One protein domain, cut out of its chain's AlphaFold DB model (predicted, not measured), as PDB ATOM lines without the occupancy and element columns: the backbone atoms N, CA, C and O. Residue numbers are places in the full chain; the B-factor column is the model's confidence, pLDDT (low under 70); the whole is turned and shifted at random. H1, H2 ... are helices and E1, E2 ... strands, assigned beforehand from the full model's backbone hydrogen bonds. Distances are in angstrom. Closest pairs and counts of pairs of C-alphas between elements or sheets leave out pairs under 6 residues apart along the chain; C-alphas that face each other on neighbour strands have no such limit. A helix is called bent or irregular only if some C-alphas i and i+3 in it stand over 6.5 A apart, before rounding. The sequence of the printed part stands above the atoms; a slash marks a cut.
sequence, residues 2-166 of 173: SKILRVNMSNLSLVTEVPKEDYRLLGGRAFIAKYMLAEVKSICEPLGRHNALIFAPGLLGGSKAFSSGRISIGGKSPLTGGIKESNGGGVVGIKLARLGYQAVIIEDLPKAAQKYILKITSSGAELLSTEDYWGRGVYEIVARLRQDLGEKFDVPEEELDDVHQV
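AT A GLANCE: This is residues 2 to 166 of the 173 residues of the protein "AFOR_N domain-containing protein" of Peptococcaceae bacterium BRH_c23 (UniProt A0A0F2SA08). A twisted six-stranded sheet makes the main body, with H1 running along one face and the short helix H2 near the other face; a two-stranded hairpin, E7 and E8, follows on the side of H2, and H3 and H4 lie farther out, away from the sheet. The sheet's order is E2 E1 E6 E3 E4 E5, mixed, with E1 and E6 parallel and the other neighbours antiparallel. The printed part has 165 residues, with four named helices and eight named strands in the order E1 E2 H1 E3 E4 E5 H2 E6 E7 E8 H3 H4, of the mixed class. The whole is compact, with a radius of gyration of the C-alphas of 15.7 A, and spans 41 by 40 by 27 A.

HOW THE PARTS SIT: In the large sheet the inner strands E1, residues 3 to 8, and E6, residues 101 to 107, are parallel at 13 degrees, with N 7 and O 105 2.8 A apart, within hydrogen-bond range. E2, residues 13 to 17, is an edge strand and forms an antiparallel hairpin with E1, with N 6 and O 15 at 2.8 A. On the other side of E6 is E3, residues 52 to 57, antiparallel to it, with N 55 and O 104 at 2.8 A. E3, E4, residues 70 to 76, and E5, residues 83 to 89, form a meander, each strand the antiparallel neighbour of the one before; N 56 and O 72 are 2.8 A apart, and N 73 and O 86 are 2.8 A apart. E5 is the other edge strand. H1, residues 28 to 39, is on the sheet at a height of 7.6 A, over E3 and E4; on the local plane its line and that of E3 stand at 22 degrees, along the strands. Its closest C-alphas to E3 are those of Gly 28 and Ala 56, 4.6 A apart. E2, H1 and E3 form a split strand-helix-strand unit, two strands running the same way with E1 and E6 between them, and its crossover is right-handed. H2, residues 91 to 98, is on the opposite face at a height of 6.1 A, giving three layers, helices on both faces of a sheet. It lies beside the strands, only just over none of them, with 2 of its C-alphas falling on E3; the C-alphas of Ile 71 and Gly 93, the closest of E4 and H2, are 4.7 A apart. E7, residues 116 to 120, and E8, residues 125 to 129, form an antiparallel hairpin, a sheet of 2 strands, with N 117 and O 128 at 2.9 A, within hydrogen-bond range. The closest C-alphas of E2 and E8, those of Leu 14 and Ala 125, are 7.1 A apart. H3, residues 138 to 149, and H4, residues 160 to 163, are not on the large sheet; they are close but not clearly touching, with the C-alphas of Val 138 and Leu 160 7.1 A apart. In H1, H2 and H3 every O i to N i+4 pair is within hydrogen-bond range, and H4 is too short for such a pair.

IN THESE COORDINATES: E1 begins at C-alpha 3, (-38.248, -13.237, 31.877), and measures 16.1 A. E4 measures 20.3 A, E5 20.4 A, E6 16.6 A and E3 16.0 A. H1 begins at C-alpha 28, (-47.859, -4.599, 37.444), and measures 16.5 A; H3 measures 15.7 A and H2 10.4 A. E2 measures 12.7 A, E7 12.6 A and E8 13.6 A. H4 ends at C-alpha 163, (-60.641, 1.237, 17.170), and is neither bent nor irregular, but only just: C-alphas 160 and 163 are 6.1 A apart.

THE WHOLE: The two C-alphas farthest apart are those of Ile 43 and Gln 147, at 43.3 A. The printed part has no cut. The links from H1 to E3 and from E3 to E4 are long, 12 residues each. The mean pLDDT of the printed part is 85.0; residues 150 to 166 are under 70, and H4 has a mean of 33.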
ATOM      1  N   SER A   2     -38.901 -14.395  35.871       85.50
ATOM      2  CA  SER A   2     -37.477 -14.264  35.507       85.50
ATOM      3  C   SER A   2     -37.241 -13.879  34.047       85.50
ATOM      4  O   SER A   2     -36.099 -13.893  33.599       85.50
ATOM      5  N   LYS A   3     -38.305 -13.553  33.305       94.12
ATOM      6  CA  LYS A   3     -38.248 -13.237  31.877       94.12
ATOM      7  C   LYS A   3     -38.969 -11.926  31.587       94.12
ATOM      8  O   LYS A   3     -40.049 -11.698  32.132       94.12
ATOM      9  N   ILE A   4     -38.424 -11.110  30.700       96.06
ATOM     10  CA  ILE A   4     -39.120 -10.005  30.034       96.06
ATOM     11  C   ILE A   4     -39.103 -10.315  28.544       96.06
ATOM     12  O   ILE A   4     -38.051 -10.641  28.001       96.06
ATOM     13  N   LEU A   5     -40.261 -10.249  27.894       97.50
ATOM     14  CA  LEU A   5     -40.358 -10.377  26.444       97.50
ATOM     15  C   LEU A   5     -40.398  -8.980  25.828       97.50
ATOM     16  O   LEU A   5     -41.358  -8.251  26.062       97.50
ATOM     17  N   ARG A   6     -39.393  -8.623  25.030       96.81
ATOM     18  CA  ARG A   6     -39.390  -7.414  24.202       96.81
ATOM     19  C   ARG A   6     -39.790  -7.771  22.780       96.81
ATOM     20  O   ARG A   6     -39.221  -8.686  22.186       96.81
ATOM     21  N   VAL A   7     -40.764  -7.046  22.253       97.12
ATOM     22  CA  VAL A   7     -41.278  -7.191  20.896       97.12
ATOM     23  C   VAL A   7     -41.040  -5.876  20.173       97.12
ATOM     24  O   VAL A   7     -41.650  -4.866  20.516       97.12
ATOM     25  N   ASN A   8     -40.154  -5.881  19.180       95.19
ATOM     26  CA  ASN A   8     -39.919  -4.717  18.335       95.19
ATOM     27  C   ASN A   8     -40.729  -4.854  17.047       95.19
ATOM     28  O   ASN A   8     -40.470  -5.738  16.229       95.19
ATOM     29  N   MET A   9     -41.693  -3.961  16.843       94.50
ATOM     30  CA  MET A   9     -42.590  -4.038  15.690       94.50
ATOM     31  C   MET A   9     -41.944  -3.540  14.390       94.50
ATOM     32  O   MET A   9     -42.394  -3.914  13.310       94.50
ATOM     33  N   SER A  10     -40.864  -2.754  14.450       93.06
ATOM     34  CA  SER A  10     -40.188  -2.243  13.248       93.06
ATOM     35  C   SER A  10     -39.465  -3.340  12.465       93.06
ATOM     36  O   SER A  10     -39.426  -3.316  11.229       93.06
ATOM     37  N   ASN A  11     -38.871  -4.301  13.177       93.50
ATOM     38  CA  ASN A  11     -38.149  -5.436  12.597       93.50
ATOM     39  C   ASN A  11     -38.774  -6.803  12.931       93.50
ATOM     40  O   ASN A  11     -38.213  -7.821  12.535       93.50
ATOM     41  N   LEU A  12     -39.913  -6.812  13.630       93.31
ATOM     42  CA  LEU A  12     -40.649  -8.004  14.063       93.31
ATOM     43  C   LEU A  12     -39.801  -8.977  14.897       93.31
ATOM     44  O   LEU A  12     -40.006 -10.189  14.850       93.31
ATOM     45  N   SER A  13     -38.836  -8.457  15.660       95.19
ATOM     46  CA  SER A  13     -38.000  -9.279  16.536       95.19
ATOM     47  C   SER A  13     -38.640  -9.485  17.906       95.19
ATOM     48  O   SER A  13     -39.265  -8.585  18.471       95.19
ATOM     49  N   LEU A  14     -38.457 -10.692  18.443       96.88
ATOM     50  CA  LEU A  14     -38.892 -11.084  19.775       96.88
ATOM     51  C   LEU A  14     -37.666 -11.526  20.566       96.88
ATOM     52  O   LEU A  14     -37.020 -12.515  20.220       96.88
ATOM     53  N   VAL A  15     -37.345 -10.797  21.629       96.50
ATOM     54  CA  VAL A  15     -36.183 -11.072  22.475       96.50
ATOM     55  C   VAL A  15     -36.661 -11.303  23.896       96.50
ATOM     56  O   VAL A  15     -37.365 -10.477  24.469       96.50
ATOM     57  N   THR A  16     -36.288 -12.443  24.472       96.12
ATOM     58  CA  THR A  16     -36.533 -12.716  25.889       96.12
ATOM     59  C   THR A  16     -35.269 -12.436  26.683       96.12
ATOM     60  O   THR A  16     -34.241 -13.067  26.446       96.12
ATOM     61  N   GLU A  17     -35.352 -11.518  27.639       94.81
ATOM     62  CA  GLU A  17     -34.238 -11.109  28.492       94.81
ATOM     63  C   GLU A  17     -34.519 -11.380  29.973       94.81
ATOM     64  O   GLU A  17     -35.661 -11.588  30.395       94.81
ATOM     65  N   VAL A  18     -33.456 -11.393  30.775       94.50
ATOM     66  CA  VAL A  18     -33.561 -11.474  32.234       94.50
ATOM     67  C   VAL A  18     -33.794 -10.062  32.782       94.50
ATOM     68  O   VAL A  18     -33.080  -9.143  32.379       94.50
ATOM     69  N   PRO A  19     -34.754  -9.864  33.707       91.06
ATOM     70  CA  PRO A  19     -34.957  -8.577  34.354       91.06
ATOM     71  C   PRO A  19     -33.678  -8.021  34.977       91.06
ATOM     72  O   PRO A  19     -32.964  -8.735  35.683       91.06
ATOM     73  N   LYS A  20     -33.440  -6.720  34.781       90.88
ATOM     74  CA  LYS A  20     -32.435  -5.970  35.545       90.88
ATOM     75  C   LYS A  20     -32.754  -6.070  37.041       90.88
ATOM     76  O   LYS A  20     -33.924  -6.161  37.420       90.88
ATOM     77  N   GLU A  21     -31.730  -6.007  37.888       89.81
ATOM     78  CA  GLU A  21     -31.898  -6.166  39.341       89.81
ATOM     79  C   GLU A  21     -32.895  -5.143  39.918       89.81
ATOM     80  O   GLU A  21     -33.800  -5.512  40.664       89.81
ATOM     81  N   ASP A  22     -32.848  -3.898  39.435       89.81
ATOM     82  CA  ASP A  22     -33.796  -2.822  39.763       89.81
ATOM     83  C   ASP A  22     -35.270  -3.156  39.483       89.81
ATOM     84  O   ASP A  22     -36.172  -2.567  40.083       89.81
ATOM     85  N   TYR A  23     -35.538  -4.061  38.541       91.06
ATOM     86  CA  TYR A  23     -36.892  -4.455  38.154       91.06
ATOM     87  C   TYR A  23     -37.335  -5.740  38.837       91.06
ATOM     88  O   TYR A  23     -38.526  -6.034  38.857       91.06
ATOM     89  N   ARG A  24     -36.411  -6.508  39.416       87.75
ATOM     90  CA  ARG A  24     -36.630  -7.891  39.858       87.75
ATOM     91  C   ARG A  24     -37.766  -8.053  40.868       87.75
ATOM     92  O   ARG A  24     -38.475  -9.057  40.834       87.75
ATOM     93  N   LEU A  25     -37.952  -7.067  41.743       90.06
ATOM     94  CA  LEU A  25     -39.000  -7.056  42.772       90.06
ATOM     95  C   LEU A  25     -40.240  -6.244  42.373       90.06
ATOM     96  O   LEU A  25     -41.138  -6.043  43.190       90.06
ATOM     97  N   LEU A  26     -40.313  -5.777  41.127       93.44
ATOM     98  CA  LEU A  26     -41.440  -5.005  40.620       93.44
ATOM     99  C   LEU A  26     -42.416  -5.896  39.842       93.44
ATOM    100  O   LEU A  26     -42.059  -6.913  39.256       93.44
ATOM    101  N   GLY A  27     -43.683  -5.499  39.823       92.50
ATOM    102  CA  GLY A  27     -44.725  -6.127  39.018       92.50
ATOM    103  C   GLY A  27     -45.866  -5.147  38.777       92.50
ATOM    104  O   GLY A  27     -45.955  -4.116  39.452       92.50
ATOM    105  N   GLY A  28     -46.731  -5.455  37.813       93.94
ATOM    106  CA  GLY A  28     -47.859  -4.599  37.444       93.94
ATOM    107  C   GLY A  28     -47.471  -3.131  37.231       93.94
ATOM    108  O   GLY A  28     -46.443  -2.820  36.629       93.94
ATOM    109  N   ARG A  29     -48.280  -2.219  37.781       95.31
ATOM    110  CA  ARG A  29     -48.081  -0.760  37.710       95.31
ATOM    111  C   ARG A  29     -46.676  -0.301  38.108       95.31
ATOM    112  O   ARG A  29     -46.143   0.602  37.472       95.31
ATOM    113  N   ALA A  30     -46.084  -0.889  39.151       95.12
ATOM    114  CA  ALA A  30     -44.773  -0.459  39.642       95.12
ATOM    115  C   ALA A  30     -43.668  -0.740  38.614       95.12
ATOM    116  O   ALA A  30     -42.807   0.109  38.388       95.12
ATOM    117  N   PHE A  31     -43.737  -1.898  37.948       95.75
ATOM    118  CA  PHE A  31     -42.837  -2.227  36.846       95.75
ATOM    119  C   PHE A  31     -43.017  -1.240  35.688       95.75
ATOM    120  O   PHE A  31     -42.040  -0.653  35.234       95.75
ATOM    121  N   ILE A  32     -44.267  -0.998  35.268       96.44
ATOM    122  CA  ILE A  32     -44.592  -0.080  34.164       96.44
ATOM    123  C   ILE A  32     -44.033   1.318  34.441       96.44
ATOM    124  O   ILE A  32     -43.310   1.860  33.614       96.44
ATOM    125  N   ALA A  33     -44.309   1.893  35.613       95.19
ATOM    126  CA  ALA A  33     -43.848   3.237  35.954       95.19
ATOM    127  C   ALA A  33     -42.314   3.347  35.946       95.19
ATOM    128  O   ALA A  33     -41.765   4.303  35.397       95.19
ATOM    129  N   LYS A  34     -41.618   2.354  36.516       95.31
ATOM    130  CA  LYS A  34     -40.152   2.331  36.554       95.31
ATOM    131  C   LYS A  34     -39.549   2.155  35.157       95.31
ATOM    132  O   LYS A  34     -38.581   2.842  34.845       95.31
ATOM    133  N   TYR A  35     -40.118   1.277  34.330       95.00
ATOM    134  CA  TYR A  35     -39.669   1.075  32.952       95.00
ATOM    135  C   TYR A  35     -39.866   2.340  32.116       95.00
ATOM    136  O   TYR A  35     -38.922   2.822  31.498       95.00
ATOM    137  N   MET A  36     -41.062   2.934  32.165       94.81
ATOM    138  CA  MET A  36     -41.379   4.170  31.444       94.81
ATOM    139  C   MET A  36     -40.437   5.313  31.827       94.81
ATOM    140  O   MET A  36     -39.998   6.056  30.960       94.81
ATOM    141  N   LEU A  37     -40.089   5.442  33.111       94.00
ATOM    142  CA  LEU A  37     -39.149   6.464  33.570       94.00
ATOM    143  C   LEU A  37     -37.711   6.222  33.080       94.00
ATOM    144  O   LEU A  37     -36.975   7.179  32.860       94.00
ATOM    145  N   ALA A  38     -37.298   4.959  32.961       93.38
ATOM    146  CA  ALA A  38     -35.922   4.593  32.637       93.38
ATOM    147  C   ALA A  38     -35.646   4.529  31.126       93.38
ATOM    148  O   ALA A  38     -34.564   4.912  30.689       93.38
ATOM    149  N   GLU A  39     -36.595   4.017  30.343       91.94
ATOM    150  CA  GLU A  39     -36.366   3.604  28.951       91.94
ATOM    151  C   GLU A  39     -37.182   4.444  27.951       91.94
ATOM    152  O   GLU A  39     -36.803   4.556  26.785       91.94
ATOM    153  N   VAL A  40     -38.274   5.091  28.385       91.56
ATOM    154  CA  VAL A  40     -39.163   5.859  27.496       91.56
ATOM    155  C   VAL A  40     -38.939   7.360  27.649       91.56
ATOM    156  O   VAL A  40     -39.005   7.935  28.733       91.56
ATOM    157  N   LYS A  41     -38.709   8.044  26.523       89.44
ATOM    158  CA  LYS A  41     -38.527   9.501  26.512       89.44
ATOM    159  C   LYS A  41     -39.834  10.199  26.879       89.44
ATOM    160  O   LYS A  41     -40.836  10.036  26.189       89.44
ATOM    161  N   SER A  42     -39.809  11.067  27.889       87.31
ATOM    162  CA  SER A  42     -40.992  11.819  28.337       87.31
ATOM    163  C   SER A  42     -41.629  12.672  27.236       87.31
ATOM    164  O   SER A  42     -42.846  12.828  27.211       87.31
ATOM    165  N   ILE A  43     -40.834  13.172  26.287       90.69
ATOM    166  CA  ILE A  43     -41.282  14.012  25.165       90.69
ATOM    167  C   ILE A  43     -41.817  13.224  23.957       90.69
ATOM    168  O   ILE A  43     -42.152  13.835  22.951       90.69
ATOM    169  N   CYS A  44     -41.872  11.888  24.004       91.69
ATOM    170  CA  CYS A  44     -42.319  11.104  22.847       91.69
ATOM    171  C   CYS A  44     -43.802  11.315  22.511       91.69
ATOM    172  O   CYS A  44     -44.622  11.556  23.393       91.69
ATOM    173  N   GLU A  45     -44.165  11.165  21.241       92.81
ATOM    174  CA  GLU A  45     -45.568  11.110  20.828       92.81
ATOM    175  C   GLU A  45     -46.252   9.858  21.413       92.81
ATOM    176  O   GLU A  45     -45.715   8.759  21.241       92.81
ATOM    177  N   PRO A  46     -47.426   9.966  22.067       90.81
ATOM    178  CA  PRO A  46     -48.096   8.817  22.687       90.81
ATOM    179  C   PRO A  46     -48.459   7.688  21.712       90.81
ATOM    180  O   PRO A  46     -48.400   6.522  22.077       90.81
ATOM    181  N   LEU A  47     -48.808   8.012  20.467       89.69
ATOM    182  CA  LEU A  47     -49.093   7.019  19.418       89.69
ATOM    183  C   LEU A  47     -47.894   6.798  18.482       89.69
ATOM    184  O   LEU A  47     -48.022   6.186  17.424       89.69
ATOM    185  N   GLY A  48     -46.728   7.338  18.840       89.75
ATOM    186  CA  GLY A  48     -45.508   7.228  18.055       89.75
ATOM    187  C   GLY A  48     -44.662   6.016  18.438       89.75
ATOM    188  O   GLY A  48     -44.787   5.443  19.515       89.75
ATOM    189  N   ARG A  49     -43.694   5.701  17.573       91.94
ATOM    190  CA  ARG A  49     -42.730   4.594  17.732       91.94
ATOM    191  C   ARG A  49     -41.896   4.602  19.021       91.94
ATOM    192  O   ARG A  49     -41.297   3.600  19.370       91.94
ATOM    193  N   HIS A  50     -41.805   5.745  19.697       92.31
ATOM    194  CA  HIS A  50     -40.988   5.896  20.902       92.31
ATOM    195  C   HIS A  50     -41.772   5.667  22.197       92.31
ATOM    196  O   HIS A  50     -41.170   5.733  23.267       92.31
ATOM    197  N   ASN A  51     -43.085   5.430  22.114       94.31
ATOM    198  CA  ASN A  51     -43.855   4.930  23.243       94.31
ATOM    199  C   ASN A  51     -43.690   3.406  23.355       94.31
ATOM    200  O   ASN A  51     -43.398   2.732  22.368       94.31
ATOM    201  N   ALA A  52     -43.909   2.872  24.552       95.00
ATOM    202  CA  ALA A  52     -43.954   1.439  24.801       95.00
ATOM    203  C   ALA A  52     -45.326   1.056  25.362       95.00
ATOM    204  O   ALA A  52     -45.864   1.752  26.227       95.00
ATOM    205  N   LEU A  53     -45.869  -0.068  24.893       96.25
ATOM    206  CA  LEU A  53     -47.055  -0.698  25.468       96.25
ATOM    207  C   LEU A  53     -46.623  -1.917  26.282       96.25
ATOM    208  O   LEU A  53     -46.039  -2.862  25.753       96.25
ATOM    209  N   ILE A  54     -46.898  -1.888  27.582       97.12
ATOM    210  CA  ILE A  54     -46.338  -2.836  28.544       97.12
ATOM    211  C   ILE A  54     -47.461  -3.613  29.212       97.12
ATOM    212  O   ILE A  54     -48.319  -3.022  29.863       97.12
ATOM    213  N   PHE A  55     -47.394  -4.937  29.129       96.75
ATOM    214  CA  PHE A  55     -48.252  -5.876  29.841       96.75
ATOM    215  C   PHE A  55     -47.457  -6.484  30.991       96.75
ATOM    216  O   PHE A  55     -46.528  -7.259  30.773       96.75
ATOM    217  N   ALA A  56     -47.820  -6.150  32.223       96.31
ATOM    218  CA  ALA A  56     -47.121  -6.600  33.418       96.31
ATOM    219  C   ALA A  56     -48.096  -7.322  34.363       96.31
ATOM    220  O   ALA A  56     -48.962  -6.671  34.964       96.31
ATOM    221  N   PRO A  57     -47.999  -8.654  34.540       94.94
ATOM    222  CA  PRO A  57     -48.697  -9.324  35.629       94.94
ATOM    223  C   PRO A  57     -48.245  -8.794  36.997       94.94
ATOM    224  O   PRO A  57     -47.136  -8.276  37.171       94.94
ATOM    225  N   GLY A  58     -49.117  -8.930  37.997       91.69
ATOM    226  CA  GLY A  58     -48.743  -8.660  39.384       91.69
ATOM    227  C   GLY A  58     -47.590  -9.562  39.839       91.69
ATOM    228  O   GLY A  58     -47.478 -10.706  39.401       91.69
ATOM    229  N   LEU A  59     -46.760  -9.077  40.770       89.50
ATOM    230  CA  LEU A  59     -45.598  -9.821  41.283       89.50
ATOM    231  C   LEU A  59     -45.971 -11.226  41.797       89.50
ATOM    232  O   LEU A  59     -45.213 -12.180  41.637       89.50
ATOM    233  N   LEU A  60     -47.167 -11.350  42.375       86.69
ATOM    234  CA  LEU A  60     -47.702 -12.593  42.928       86.69
ATOM    235  C   LEU A  60     -48.626 -13.355  41.962       86.69
ATOM    236  O   LEU A  60     -49.208 -14.356  42.373       86.69
ATOM    237  N   GLY A  61     -48.777 -12.926  40.704       83.69
ATOM    238  CA  GLY A  61     -49.849 -13.397  39.812       83.69
ATOM    239  C   GLY A  61     -49.827 -14.880  39.443       83.69
ATOM    240  O   GLY A  61     -50.855 -15.437  39.078       83.69
ATOM    241  N   GLY A  62     -48.685 -15.550  39.589       77.88
ATOM    242  CA  GLY A  62     -48.561 -16.997  39.384       77.88
ATOM    243  C   GLY A  62     -48.738 -17.836  40.656       77.88
ATOM    244  O   GLY A  62     -48.645 -19.061  40.588       77.88
ATOM    245  N   SER A  63     -48.939 -17.201  41.814       84.19
ATOM    246  CA  SER A  63     -49.005 -17.866  43.120       84.19
ATOM    247  C   SER A  63     -50.412 -18.380  43.455       84.19
ATOM    248  O   SER A  63     -51.369 -18.169  42.714       84.19
ATOM    249  N   LYS A  64     -50.548 -19.060  44.602       83.62
ATOM    250  CA  LYS A  64     -51.851 -19.455  45.166       83.62
ATOM    251  C   LYS A  64     -52.503 -18.348  46.008       83.62
ATOM    252  O   LYS A  64     -53.512 -18.603  46.657       83.62
ATOM    253  N   ALA A  65     -51.924 -17.146  46.041       82.88
ATOM    254  CA  ALA A  65     -52.487 -16.036  46.797       82.88
ATOM    255  C   ALA A  65     -53.838 -15.607  46.205       82.88
ATOM    256  O   ALA A  65     -53.995 -15.506  44.982       82.88
ATOM    257  N   PHE A  66     -54.803 -15.333  47.082       78.19
ATOM    258  CA  PHE A  66     -56.131 -14.874  46.691       78.19
ATOM    259  C   PHE A  66     -56.051 -13.560  45.902       78.19
ATOM    260  O   PHE A  66     -55.260 -12.678  46.228       78.19
ATOM    261  N   SER A  67     -56.871 -13.435  44.854       78.94
ATOM    262  CA  SER A  67     -56.958 -12.236  44.000       78.94
ATOM    263  C   SER A  67     -55.642 -11.805  43.317       78.94
ATOM    264  O   SER A  67     -55.498 -10.670  42.871       78.94
ATOM    265  N   SER A  68     -54.659 -12.704  43.195       82.38
ATOM    266  CA  SER A  68     -53.351 -12.369  42.611       82.38
ATOM    267  C   SER A  68     -53.344 -12.289  41.078       82.38
ATOM    268  O   SER A  68     -52.440 -11.685  40.503       82.38
ATOM    269  N   GLY A  69     -54.367 -12.832  40.409       83.75
ATOM    270  CA  GLY A  69     -54.523 -12.851  38.950       83.75
ATOM    271  C   GLY A  69     -54.898 -11.506  38.329       83.75
ATOM    272  O   GLY A  69     -55.914 -11.399  37.647       83.75
ATOM    273  N   ARG A  70     -54.106 -10.467  38.593       90.44
ATOM    274  CA  ARG A  70     -54.257  -9.134  38.003       90.44
ATOM    275  C   ARG A  70     -53.163  -8.892  36.971       90.44
ATOM    276  O   ARG A  70     -52.020  -9.331  37.142       90.44
ATOM    277  N   ILE A  71     -53.503  -8.137  35.938       94.12
ATOM    278  CA  ILE A  71     -52.577  -7.636  34.926       94.12
ATOM    279  C   ILE A  71     -52.681  -6.118  34.869       94.12
ATOM    280  O   ILE A  71     -53.766  -5.558  34.985       94.12
ATOM    281  N   SER A  72     -51.543  -5.445  34.756       95.81
ATOM    282  CA  SER A  72     -51.498  -4.014  34.459       95.81
ATOM    283  C   SER A  72     -51.026  -3.837  33.026       95.81
ATOM    284  O   SER A  72     -50.068  -4.495  32.620       95.81
ATOM    285  N   ILE A  73     -51.693  -2.964  32.285       96.75
ATOM    286  CA  ILE A  73     -51.370  -2.634  30.900       96.75
ATOM    287  C   ILE A  73     -51.159  -1.132  30.845       96.75
ATOM    288  O   ILE A  73     -52.008  -0.384  31.325       96.75
ATOM    289  N   GLY A  74     -50.029  -0.661  30.334       95.25
ATOM    290  CA  GLY A  74     -49.746   0.768  30.384       95.25
ATOM    291  C   GLY A  74     -48.642   1.240  29.462       95.25
ATOM    292  O   GLY A  74     -47.904   0.447  28.882       95.25
ATOM    293  N   GLY A  75     -48.564   2.560  29.353       95.44
ATOM    294  CA  GLY A  75     -47.668   3.293  28.470       95.44
ATOM    295  C   GLY A  75     -47.910   4.795  28.596       95.44
ATOM    296  O   GLY A  75     -48.563   5.262  29.539       95.44
ATOM    297  N   LYS A  76     -47.400   5.579  27.644       94.50
ATOM    298  CA  LYS A  76     -47.758   6.996  27.538       94.50
ATOM    299  C   LYS A  76     -49.176   7.131  26.983       94.50
ATOM    300  O   LYS A  76     -49.498   6.554  25.950       94.50
ATOM    301  N   SER A  77     -50.016   7.891  27.676       93.19
ATOM    302  CA  SER A  77     -51.422   8.080  27.329       93.19
ATOM    303  C   SER A  77     -51.599   9.139  26.239       93.19
ATOM    304  O   SER A  77     -51.080  10.247  26.406       93.19
ATOM    305  N   PRO A  78     -52.376   8.868  25.174       91.81
ATOM    306  CA  PRO A  78     -52.773   9.895  24.214       91.81
ATOM    307  C   PRO A  78     -53.746  10.913  24.821       91.81
ATOM    308  O   PRO A  78     -53.738  12.070  24.421       91.81
ATOM    309  N   LEU A  79     -54.546  10.507  25.813       92.81
ATOM    310  CA  LEU A  79     -55.545  11.371  26.442       92.81
ATOM    311  C   LEU A  79     -54.918  12.357  27.433       92.81
ATOM    312  O   LEU A  79     -55.303  13.519  27.482       92.81
ATOM    313  N   THR A  80     -53.975  11.889  28.257       91.00
ATOM    314  CA  THR A  80     -53.425  12.698  29.361       91.00
ATOM    315  C   THR A  80     -52.007  13.197  29.108       91.00
ATOM    316  O   THR A  80     -51.509  14.012  29.878       91.00
ATOM    317  N   GLY A  81     -51.311  12.680  28.091       87.75
ATOM    318  CA  GLY A  81     -49.913  13.013  27.799       87.75
ATOM    319  C   GLY A  81     -48.895  12.502  28.829       87.75
ATOM    320  O   GLY A  81     -47.694  12.649  28.617       87.75
ATOM    321  N   GLY A  82     -49.342  11.888  29.927       91.12
ATOM    322  CA  GLY A  82     -48.500  11.303  30.972       91.12
ATOM    323  C   GLY A  82     -48.443   9.776  30.915       91.12
ATOM    324  O   GLY A  82     -48.976   9.144  30.005       91.12
ATOM    325  N   ILE A  83     -47.812   9.169  31.922       93.44
ATOM    326  CA  ILE A  83     -47.850   7.713  32.115       93.44
ATOM    327  C   ILE A  83     -49.244   7.325  32.610       93.44
ATOM    328  O   ILE A  83     -49.747   7.896  33.581       93.44
ATOM    329  N   LYS A  84     -49.854   6.329  31.972       93.19
ATOM    330  CA  LYS A  84     -51.128   5.746  32.394       93.19
ATOM    331  C   LYS A  84     -51.032   4.230  32.365       93.19
ATOM    332  O   LYS A  84     -50.363   3.647  31.518       93.19
ATOM    333  N   GLU A  85     -51.745   3.607  33.290       94.06
ATOM    334  CA  GLU A  85     -52.074   2.192  33.215       94.06
ATOM    335  C   GLU A  85     -53.586   1.978  33.317       94.06
ATOM    336  O   GLU A  85     -54.316   2.836  33.841       94.06
ATOM    337  N   SER A  86     -54.005   0.819  32.823       93.44
ATOM    338  CA  SER A  86     -55.247   0.131  33.138       93.44
ATOM    339  C   SER A  86     -54.933  -1.170  33.880       93.44
ATOM    340  O   SER A  86     -53.884  -1.792  33.673       93.44
ATOM    341  N   ASN A  87     -55.850  -1.610  34.740       92.94
ATOM    342  CA  ASN A  87     -55.696  -2.836  35.509       92.94
ATOM    343  C   ASN A  87     -56.864  -3.790  35.258       92.94
ATOM    344  O   ASN A  87     -57.995  -3.523  35.663       92.94
ATOM    345  N   GLY A  88     -56.556  -4.935  34.661       88.62
ATOM    346  CA  GLY A  88     -57.503  -6.010  34.390       88.62
ATOM    347  C   GLY A  88     -57.386  -7.148  35.401       88.62
ATOM    348  O   GLY A  88     -56.315  -7.426  35.952       88.62
ATOM    349  N   GLY A  89     -58.503  -7.825  35.646       84.56
ATOM    350  CA  GLY A  89     -58.501  -9.159  36.241       84.56
ATOM    351  C   GLY A  89     -58.423 -10.242  35.168       84.56
ATOM    352  O   GLY A  89     -58.402  -9.957  33.976       84.56
ATOM    353  N   GLY A  90     -58.416 -11.496  35.605       80.69
ATOM    354  CA  GLY A  90     -58.612 -12.639  34.725       80.69
ATOM    355  C   GLY A  90     -57.389 -13.535  34.586       80.69
ATOM    356  O   GLY A  90     -56.362 -13.401  35.255       80.69
ATOM    357  N   VAL A  91     -57.542 -14.518  33.713       85.69
ATOM    358  CA  VAL A  91     -56.631 -15.659  33.586       85.69
ATOM    359  C   VAL A  91     -55.328 -15.321  32.857       85.69
ATOM    360  O   VAL A  91     -54.305 -15.953  33.123       85.69
ATOM    361  N   VAL A  92     -55.312 -14.269  32.033       86.88
ATOM    362  CA  VAL A  92     -54.131 -13.838  31.260       86.88
ATOM    363  C   VAL A  92     -52.955 -13.474  32.165       86.88
ATOM    364  O   VAL A  92     -51.844 -13.962  31.956       86.88
ATOM    365  N   GLY A  93     -53.187 -12.667  33.207       88.62
ATOM    366  CA  GLY A  93     -52.134 -12.290  34.157       88.62
ATOM    367  C   GLY A  93     -51.537 -13.508  34.870       88.62
ATOM    368  O   GLY A  93     -50.320 -13.603  35.036       88.62
ATOM    369  N   ILE A  94     -52.381 -14.488  35.212       90.38
ATOM    370  CA  ILE A  94     -51.952 -15.751  35.825       90.38
ATOM    371  C   ILE A  94     -51.123 -16.574  34.836       90.38
ATOM    372  O   ILE A  94     -50.053 -17.069  35.197       90.38
ATOM    373  N   LYS A  95     -51.594 -16.735  33.592       90.94
ATOM    374  CA  LYS A  95     -50.895 -17.515  32.562       90.94
ATOM    375  C   LYS A  95     -49.530 -16.912  32.236       90.94
ATOM    376  O   LYS A  95     -48.546 -17.649  32.262       90.94
ATOM    377  N   LEU A  96     -49.434 -15.597  32.033       92.38
ATOM    378  CA  LEU A  96     -48.150 -14.920  31.800       92.38
ATOM    379  C   LEU A  96     -47.173 -15.125  32.962       92.38
ATOM    380  O   LEU A  96     -46.024 -15.519  32.742       92.38
ATOM    381  N   ALA A  97     -47.642 -14.950  34.199       92.00
ATOM    382  CA  ALA A  97     -46.811 -15.158  35.379       92.00
ATOM    383  C   ALA A  97     -46.348 -16.619  35.522       92.00
ATOM    384  O   ALA A  97     -45.191 -16.867  35.872       92.00
ATOM    385  N   ARG A  98     -47.213 -17.597  35.212       91.12
ATOM    386  CA  ARG A  98     -46.878 -19.036  35.207       91.12
ATOM    387  C   ARG A  98     -45.893 -19.419  34.104       91.12
ATOM    388  O   ARG A  98     -45.084 -20.316  34.314       91.12
ATOM    389  N   LEU A  99     -45.922 -18.726  32.968       92.62
ATOM    390  CA  LEU A  99     -44.910 -18.849  31.912       92.62
ATOM    391  C   LEU A  99     -43.568 -18.190  32.297       92.62
ATOM    392  O   LEU A  99     -42.568 -18.345  31.593       92.62
ATOM    393  N   GLY A 100     -43.525 -17.494  33.438       92.44
ATOM    394  CA  GLY A 100     -42.326 -16.880  34.001       92.44
ATOM    395  C   GLY A 100     -42.071 -15.449  33.530       92.44
ATOM    396  O   GLY A 100     -41.051 -14.879  33.930       92.44
ATOM    397  N   TYR A 101     -42.979 -14.867  32.739       94.50
ATOM    398  CA  TYR A 101     -42.860 -13.501  32.237       94.50
ATOM    399  C   TYR A 101     -43.274 -12.492  33.302       94.50
ATOM    400  O   TYR A 101     -44.405 -12.501  33.779       94.50
ATOM    401  N   GLN A 102     -42.344 -11.614  33.662       94.69
ATOM    402  CA  GLN A 102     -42.589 -10.445  34.497       94.69
ATOM    403  C   GLN A 102     -43.264  -9.324  33.705       94.69
ATOM    404  O   GLN A 102     -44.083  -8.597  34.263       94.69
ATOM    405  N   ALA A 103     -42.917  -9.193  32.425       96.06
ATOM    406  CA  ALA A 103     -43.534  -8.247  31.516       96.06
ATOM    407  C   ALA A 103     -43.405  -8.693  30.057       96.06
ATOM    408  O   ALA A 103     -42.472  -9.412  29.687       96.06
ATOM    409  N   VAL A 104     -44.339  -8.218  29.242       97.44
ATOM    410  CA  VAL A 104     -44.264  -8.198  27.782       97.44
ATOM    411  C   VAL A 104     -44.283  -6.735  27.359       97.44
ATOM    412  O   VAL A 104     -45.166  -5.989  27.776       97.44
ATOM    413  N   ILE A 105     -43.298  -6.320  26.577       97.19
ATOM    414  CA  ILE A 105     -43.054  -4.930  26.198       97.19
ATOM    415  C   ILE A 105     -43.096  -4.859  24.679       97.19
ATOM    416  O   ILE A 105     -42.303  -5.520  24.012       97.19
ATOM    417  N   ILE A 106     -44.025  -4.076  24.147       96.75
ATOM    418  CA  ILE A 106     -44.175  -3.832  22.715       96.75
ATOM    419  C   ILE A 106     -43.630  -2.439  22.420       96.75
ATOM    420  O   ILE A 106     -44.073  -1.455  23.016       96.75
ATOM    421  N   GLU A 107     -42.662  -2.377  21.515       94.50
ATOM    422  CA  GLU A 107     -41.928  -1.170  21.143       94.50
ATOM    423  C   GLU A 107     -41.960  -0.971  19.626       94.50
ATOM    424  O   GLU A 107     -42.112  -1.925  18.854       94.50
ATOM    425  N   ASP A 108     -41.755   0.278  19.206       93.94
ATOM    426  CA  ASP A 108     -41.828   0.713  17.814       93.94
ATOM    427  C   ASP A 108     -43.206   0.503  17.156       93.94
ATOM    428  O   ASP A 108     -44.184   0.060  17.757       93.94
ATOM    429  N   LEU A 109     -43.294   0.904  15.888       90.12
ATOM    430  CA  LEU A 109     -44.455   0.687  15.033       90.12
ATOM    431  C   LEU A 109     -44.083  -0.254  13.882       90.12
ATOM    432  O   LEU A 109     -42.939  -0.215  13.408       90.12
ATOM    433  N   PRO A 110     -45.034  -1.071  13.398       87.56
ATOM    434  CA  PRO A 110     -44.815  -1.880  12.214       87.56
ATOM    435  C   PRO A 110     -44.574  -0.994  10.989       87.56
ATOM    436  O   PRO A 110     -45.179   0.067  10.833       87.56
ATOM    437  N   LYS A 111     -43.669  -1.428  10.104       83.50
ATOM    438  CA  LYS A 111     -43.355  -0.702   8.858       83.50
ATOM    439  C   LYS A 111     -44.519  -0.699   7.868       83.50
ATOM    440  O   LYS A 111     -44.653   0.230   7.080       83.50
ATOM    441  N   ALA A 112     -45.327  -1.752   7.896       80.38
ATOM    442  CA  ALA A 112     -46.527  -1.897   7.091       80.38
ATOM    443  C   ALA A 112     -47.766  -1.757   7.980       80.38
ATOM    444  O   ALA A 112     -47.709  -2.016   9.178       80.38
ATOM    445  N   ALA A 113     -48.917  -1.447   7.381       78.56
ATOM    446  CA  ALA A 113     -50.210  -1.423   8.074       78.56
ATOM    447  C   ALA A 113     -50.726  -2.828   8.483       78.56
ATOM    448  O   ALA A 113     -51.905  -2.992   8.808       78.56
ATOM    449  N   GLN A 114     -49.857  -3.844   8.442       82.38
ATOM    450  CA  GLN A 114     -50.163  -5.205   8.856       82.38
ATOM    451  C   GLN A 114     -50.286  -5.266  10.379       82.38
ATOM    452  O   GLN A 114     -49.570  -4.585  11.116       82.38
ATOM    453  N   LYS A 115     -51.223  -6.088  10.843       83.81
ATOM    454  CA  LYS A 115     -51.471  -6.329  12.261       83.81
ATOM    455  C   LYS A 115     -51.069  -7.758  12.604       83.81
ATOM    456  O   LYS A 115     -51.019  -8.627  11.733       83.81
ATOM    457  N   TYR A 116     -50.761  -7.971  13.877       88.94
ATOM    458  CA  TYR A 116     -50.183  -9.221  14.350       88.94
ATOM    459  C   TYR A 116     -50.869  -9.698  15.625       88.94
ATOM    460  O   TYR A 116     -51.254  -8.894  16.473       88.94
ATOM    461  N   ILE A 117     -50.968 -11.016  15.768       89.69
ATOM    462  CA  ILE A 117     -51.289 -11.679  17.030       89.69
ATOM    463  C   ILE A 117     -49.977 -12.103  17.671       89.69
ATOM    464  O   ILE A 117     -49.204 -12.856  17.081       89.69
ATOM    465  N   LEU A 118     -49.738 -11.644  18.898       92.12
ATOM    466  CA  LEU A 118     -48.629 -12.121  19.711       92.12
ATOM    467  C   LEU A 118     -49.067 -13.371  20.478       92.12
ATOM    468  O   LEU A 118     -49.840 -13.289  21.434       92.12
ATOM    469  N   LYS A 119     -48.549 -14.530  20.074       91.56
ATOM    470  CA  LYS A 119     -48.798 -15.806  20.745       91.56
ATOM    471  C   LYS A 119     -47.622 -16.139  21.651       91.56
ATOM    472  O   LYS A 119     -46.484 -16.211  21.205       91.56
ATOM    473  N   ILE A 120     -47.904 -16.371  22.932       92.62
ATOM    474  CA  ILE A 120     -46.896 -16.696  23.947       92.62
ATOM    475  C   ILE A 120     -47.226 -18.062  24.544       92.62
ATOM    476  O   ILE A 120     -48.326 -18.293  25.044       92.62
ATOM    477  N   THR A 121     -46.257 -18.971  24.502       90.94
ATOM    478  CA  THR A 121     -46.378 -20.349  24.988       90.94
ATOM    479  C   THR A 121     -45.203 -20.712  25.898       90.94
ATOM    480  O   THR A 121     -44.277 -19.925  26.101       90.94
ATOM    481  N   SER A 122     -45.208 -21.932  26.440       87.94
ATOM    482  CA  SER A 122     -44.057 -22.482  27.169       87.94
ATOM    483  C   SER A 122     -42.820 -22.674  26.287       87.94
ATOM    484  O   SER A 122     -41.708 -22.644  26.809       87.94
ATOM    485  N   SER A 123     -43.005 -22.848  24.972       87.31
ATOM    486  CA  SER A 123     -41.918 -23.042  24.002       87.31
ATOM    487  C   SER A 123     -41.284 -21.737  23.510       87.31
ATOM    488  O   SER A 123     -40.162 -21.756  23.017       87.31
ATOM    489  N   GLY A 124     -41.966 -20.601  23.680       89.38
ATOM    490  CA  GLY A 124     -41.505 -19.304  23.190       89.38
ATOM    491  C   GLY A 124     -42.657 -18.382  22.806       89.38
ATOM    492  O   GLY A 124     -43.818 -18.661  23.118       89.38
ATOM    493  N   ALA A 125     -42.320 -17.283  22.137       94.06
ATOM    494  CA  ALA A 125     -43.274 -16.325  21.598       94.06
ATOM    495  C   ALA A 125     -43.123 -16.210  20.077       94.06
ATOM    496  O   ALA A 125     -42.009 -16.293  19.563       94.06
ATOM    497  N   GLU A 126     -44.234 -15.996  19.381       93.69
ATOM    498  CA  GLU A 126     -44.287 -15.826  17.928       93.69
ATOM    499  C   GLU A 126     -45.308 -14.747  17.540       93.69
ATOM    500  O   GLU A 126     -46.310 -14.544  18.236       93.69
ATOM    501  N   LEU A 127     -45.047 -14.048  16.433       91.44
ATOM    502  CA  LEU A 127     -45.984 -13.110  15.813       91.44
ATOM    503  C   LEU A 127     -46.678 -13.801  14.638       91.44
ATOM    504  O   LEU A 127     -46.021 -14.236  13.695       91.44
ATOM    505  N   LEU A 128     -48.004 -13.876  14.692       88.50
ATOM    506  CA  LEU A 128     -48.850 -14.453  13.649       88.50
ATOM    507  C   LEU A 128     -49.549 -13.337  12.862       88.50
ATOM    508  O   LEU A 128     -49.920 -12.318  13.446       88.50
ATOM    509  N   SER A 129     -49.750 -13.522  11.556       84.81
ATOM    510  CA  SER A 129     -50.527 -12.579  10.734       84.81
ATOM    511  C   SER A 129     -52.005 -12.591  11.134       84.81
ATOM    512  O   SER A 129     -52.562 -13.641  11.456       84.81
ATOM    513  N   THR A 130     -52.656 -11.426  11.103       81.00
ATOM    514  CA  THR A 130     -54.089 -11.288  11.417       81.00
ATOM    515  C   THR A 130     -54.999 -11.263  10.191       81.00
ATOM    516  O   THR A 130     -56.173 -10.926  10.337       81.00
ATOM    517  N   GLU A 131     -54.486 -11.507   8.984       76.88
ATOM    518  CA  GLU A 131     -55.254 -11.332   7.736       76.88
ATOM    519  C   GLU A 131     -56.603 -12.070   7.757       76.88
ATOM    520  O   GLU A 131     -57.615 -11.500   7.356       76.88
ATOM    521  N   ASP A 132     -56.656 -13.262   8.355       70.69
ATOM    522  CA  ASP A 132     -57.881 -14.065   8.473       70.69
ATOM    523  C   ASP A 132     -58.842 -13.638   9.601       70.69
ATOM    524  O   ASP A 132     -60.016 -14.042   9.618       70.69
ATOM    525  N   TYR A 133     -58.360 -12.826  10.547       72.94
ATOM    526  CA  TYR A 133     -59.079 -12.433  11.767       72.94
ATOM    527  C   TYR A 133     -59.568 -10.981  11.735       72.94
ATOM    528  O   TYR A 133     -60.419 -10.601  12.539       72.94
ATOM    529  N   TRP A 134     -59.035 -10.152  10.837       72.38
ATOM    530  CA  TRP A 134     -59.330  -8.723  10.826       72.38
ATOM    531  C   TRP A 134     -60.781  -8.417  10.421       72.38
ATOM    532  O   TRP A 134     -61.327  -9.028   9.506       72.38
ATOM    533  N   GLY A 135     -61.400  -7.441  11.097       73.50
ATOM    534  CA  GLY A 135     -62.787  -7.021  10.849       73.50
ATOM    535  C   GLY A 135     -63.859  -7.905  11.498       73.50
ATOM    536  O   GLY A 135     -65.044  -7.670  11.279       73.50
ATOM    537  N   ARG A 136     -63.459  -8.903  12.293       76.31
ATOM    538  CA  ARG A 136     -64.357  -9.793  13.041       76.31
ATOM    539  C   ARG A 136     -64.494  -9.334  14.494       76.31
ATOM    540  O   ARG A 136     -63.582  -8.716  15.043       76.31
ATOM    541  N   GLY A 137     -65.623  -9.649  15.125       75.88
ATOM    542  CA  GLY A 137     -65.838  -9.353  16.546       75.88
ATOM    543  C   GLY A 137     -64.949 -10.208  17.458       75.88
ATOM    544  O   GLY A 137     -64.542 -11.307  17.079       75.88
ATOM    545  N   VAL A 138     -64.684  -9.743  18.686       74.06
ATOM    546  CA  VAL A 138     -63.814 -10.440  19.660       74.06
ATOM    547  C   VAL A 138     -64.238 -11.899  19.861       74.06
ATOM    548  O   VAL A 138     -63.398 -12.792  19.791       74.06
ATOM    549  N   TYR A 139     -65.537 -12.168  20.031       77.81
ATOM    550  CA  TYR A 139     -66.047 -13.532  20.222       77.81
ATOM    551  C   TYR A 139     -65.758 -14.455  19.034       77.81
ATOM    552  O   TYR A 139     -65.411 -15.620  19.223       77.81
ATOM    553  N   GLU A 140     -65.865 -13.933  17.813       80.69
ATOM    554  CA  GLU A 140     -65.595 -14.684  16.590       80.69
ATOM    555  C   GLU A 140     -64.097 -14.967  16.437       80.69
ATOM    556  O   GLU A 140     -63.704 -16.093  16.130       80.69
ATOM    557  N   ILE A 141     -63.254 -13.971  16.728       81.19
ATOM    558  CA  ILE A 141     -61.797 -14.129  16.745       81.19
ATOM    559  C   ILE A 141     -61.399 -15.190  17.773       81.19
ATOM    560  O   ILE A 141     -60.648 -16.105  17.445       81.19
ATOM    561  N   VAL A 142     -61.930 -15.121  18.997       79.25
ATOM    562  CA  VAL A 142     -61.641 -16.100  20.054       79.25
ATOM    563  C   VAL A 142     -62.095 -17.501  19.644       79.25
ATOM    564  O   VAL A 142     -61.339 -18.455  19.819       79.25
ATOM    565  N   ALA A 143     -63.293 -17.646  19.072       80.38
ATOM    566  CA  ALA A 143     -63.792 -18.938  18.605       80.38
ATOM    567  C   ALA A 143     -62.898 -19.538  17.511       80.38
ATOM    568  O   ALA A 143     -62.565 -20.723  17.570       80.38
ATOM    569  N   ARG A 144     -62.455 -18.722  16.552       80.88
ATOM    570  CA  ARG A 144     -61.592 -19.182  15.461       80.88
ATOM    571  C   ARG A 144     -60.179 -19.506  15.935       80.88
ATOM    572  O   ARG A 144     -59.666 -20.575  15.625       80.88
ATOM    573  N   LEU A 145     -59.602 -18.675  16.803       80.12
ATOM    574  CA  LEU A 145     -58.330 -18.987  17.457       80.12
ATOM    575  C   LEU A 145     -58.401 -20.306  18.246       80.12
ATOM    576  O   LEU A 145     -57.404 -21.019  18.308       80.12
ATOM    577  N   ARG A 146     -59.570 -20.679  18.798       78.62
ATOM    578  CA  ARG A 146     -59.773 -21.986  19.460       78.62
ATOM    579  C   ARG A 146     -59.734 -23.160  18.513       78.62
ATOM    580  O   ARG A 146     -59.226 -24.211  18.899       78.62
ATOM    581  N   GLN A 147     -60.211 -22.976  17.295       80.44
ATOM    582  CA  GLN A 147     -60.116 -23.999  16.263       80.44
ATOM    583  C   GLN A 147     -58.675 -24.130  15.756       80.44
ATOM    584  O   GLN A 147     -58.169 -25.244  15.660       80.44
ATOM    585  N   ASP A 148     -57.997 -23.006  15.520       77.81
ATOM    586  CA  ASP A 148     -56.679 -22.990  14.873       77.81
ATOM    587  C   ASP A 148     -55.524 -23.338  15.830       77.81
ATOM    588  O   ASP A 148     -54.545 -23.972  15.438       77.81
ATOM    589  N   LEU A 149     -55.617 -22.922  17.099       73.81
ATOM    590  CA  LEU A 149     -54.537 -23.036  18.091       73.81
ATOM    591  C   LEU A 149     -54.846 -24.033  19.228       73.81
ATOM    592  O   LEU A 149     -53.987 -24.270  20.085       73.81
ATOM    593  N   GLY A 150     -56.043 -24.628  19.234       69.69
ATOM    594  CA  GLY A 150     -56.534 -25.556  20.261       69.69
ATOM    595  C   GLY A 150     -57.090 -24.867  21.517       69.69
ATOM    596  O   GLY A 150     -57.004 -23.660  21.677       69.69
ATOM    597  N   GLU A 151     -57.653 -25.624  22.466       61.34
ATOM    598  CA  GLU A 151     -58.462 -25.059  23.571       61.34
ATOM    599  C   GLU A 151     -57.680 -24.391  24.727       61.34
ATOM    600  O   GLU A 151     -58.281 -23.838  25.647       61.34
ATOM    601  N   LYS A 152     -56.339 -24.432  24.740       61.22
ATOM    602  CA  LYS A 152     -55.525 -24.036  25.914       61.22
ATOM    603  C   LYS A 152     -54.884 -22.642  25.831       61.22
ATOM    604  O   LYS A 152     -53.780 -22.452  26.342       61.22
ATOM    605  N   PHE A 153     -55.560 -21.636  25.285       63.47
ATOM    606  CA  PHE A 153     -55.088 -20.239  25.293       63.47
ATOM    607  C   PHE A 153     -56.146 -19.301  25.882       63.47
ATOM    608  O   PHE A 153     -57.331 -19.611  25.861       63.47
ATOM    609  N   ASP A 154     -55.691 -18.179  26.445       65.94
ATOM    610  CA  ASP A 154     -56.568 -17.080  26.861       65.94
ATOM    611  C   ASP A 154     -56.170 -15.822  26.103       65.94
ATOM    612  O   ASP A 154     -54.982 -15.591  25.867       65.94
ATOM    613  N   VAL A 155     -57.163 -15.003  25.780       61.16
ATOM    614  CA  VAL A 155     -56.998 -13.694  25.150       61.16
ATOM    615  C   VAL A 155     -57.436 -12.643  26.173       61.16
ATOM    616  O   VAL A 155     -58.427 -12.876  26.867       61.16
ATOM    617  N   PRO A 156     -56.712 -11.523  26.340       58.47
ATOM    618  CA  PRO A 156     -57.234 -10.400  27.107       58.47
ATOM    619  C   PRO A 156     -58.483  -9.877  26.393       58.47
ATOM    620  O   PRO A 156     -58.391  -9.405  25.264       58.47
ATOM    621  N   GLU A 157     -59.646 -10.012  27.023       54.72
ATOM    622  CA  GLU A 157     -60.892  -9.437  26.520       54.72
ATOM    623  C   GLU A 157     -60.933  -7.959  26.933       54.72
ATOM    624  O   GLU A 157     -61.278  -7.630  28.065       54.72
ATOM    625  N   GLU A 158     -60.522  -7.071  26.028       48.22
ATOM    626  CA  GLU A 158     -60.949  -5.668  26.032       48.22
ATOM    627  C   GLU A 158     -61.855  -5.477  24.806       48.22
ATOM    628  O   GLU A 158     -61.528  -5.954  23.714       48.22
ATOM    629  N   GLU A 159     -63.026  -4.857  24.988       35.59
ATOM    630  CA  GLU A 159     -63.938  -4.513  23.888       35.59
ATOM    631  C   GLU A 159     -63.169  -3.682  22.846       35.59
ATOM    632  O   GLU A 159     -62.706  -2.579  23.121       35.59
ATOM    633  N   LEU A 160     -63.013  -4.218  21.630       35.59
ATOM    634  CA  LEU A 160     -62.357  -3.542  20.499       35.59
ATOM    635  C   LEU A 160     -63.198  -2.387  19.912       35.59
ATOM    636  O   LEU A 160     -62.877  -1.886  18.830       35.59
ATOM    637  N   ASP A 161     -64.246  -1.946  20.609       28.72
ATOM    638  CA  ASP A 161     -65.192  -0.930  20.136       28.72
ATOM    639  C   ASP A 161     -64.529   0.444  19.898       28.72
ATOM    640  O   ASP A 161     -65.006   1.238  19.083       28.72
ATOM    641  N   ASP A 162     -63.360   0.698  20.492       33.41
ATOM    642  CA  ASP A 162     -62.662   1.986  20.389       33.41
ATOM    643  C   ASP A 162     -61.765   2.152  19.150       33.41
ATOM    644  O   ASP A 162     -61.364   3.276  18.825       33.41
ATOM    645  N   VAL A 163     -61.476   1.091  18.385       35.34
ATOM    646  CA  VAL A 163     -60.641   1.237  17.170       35.34
ATOM    647  C   VAL A 163     -61.382   2.013  16.069       35.34
ATOM    648  O   VAL A 163     -60.751   2.607  15.192       35.34
ATOM    649  N   HIS A 164     -62.713   2.100  16.141       26.95
ATOM    650  CA  HIS A 164     -63.500   2.937  15.235       26.95
ATOM    651  C   HIS A 164     -63.544   4.417  15.647       26.95
ATOM    652  O   HIS A 164     -63.556   5.276  14.760       26.95
ATOM    653  N   GLN A 165     -63.486   4.749  16.942       28.08
ATOM    654  CA  GLN A 165     -63.645   6.141  17.388       28.08
ATOM    655  C   GLN A 165     -62.415   7.021  17.147       28.08
ATOM    656  O   GLN A 165     -62.570   8.210  16.878       28.08
ATOM    657  N   VAL A 166     -61.199   6.466  17.144       31.59
ATOM    658  CA  VAL A 166     -59.982   7.274  16.909       31.59
ATOM    659  C   VAL A 166     -59.863   7.728  15.441       31.59
ATOM    660  O   VAL A 166     -59.186   8.710  15.145       31.59
TER     661      VAL A 166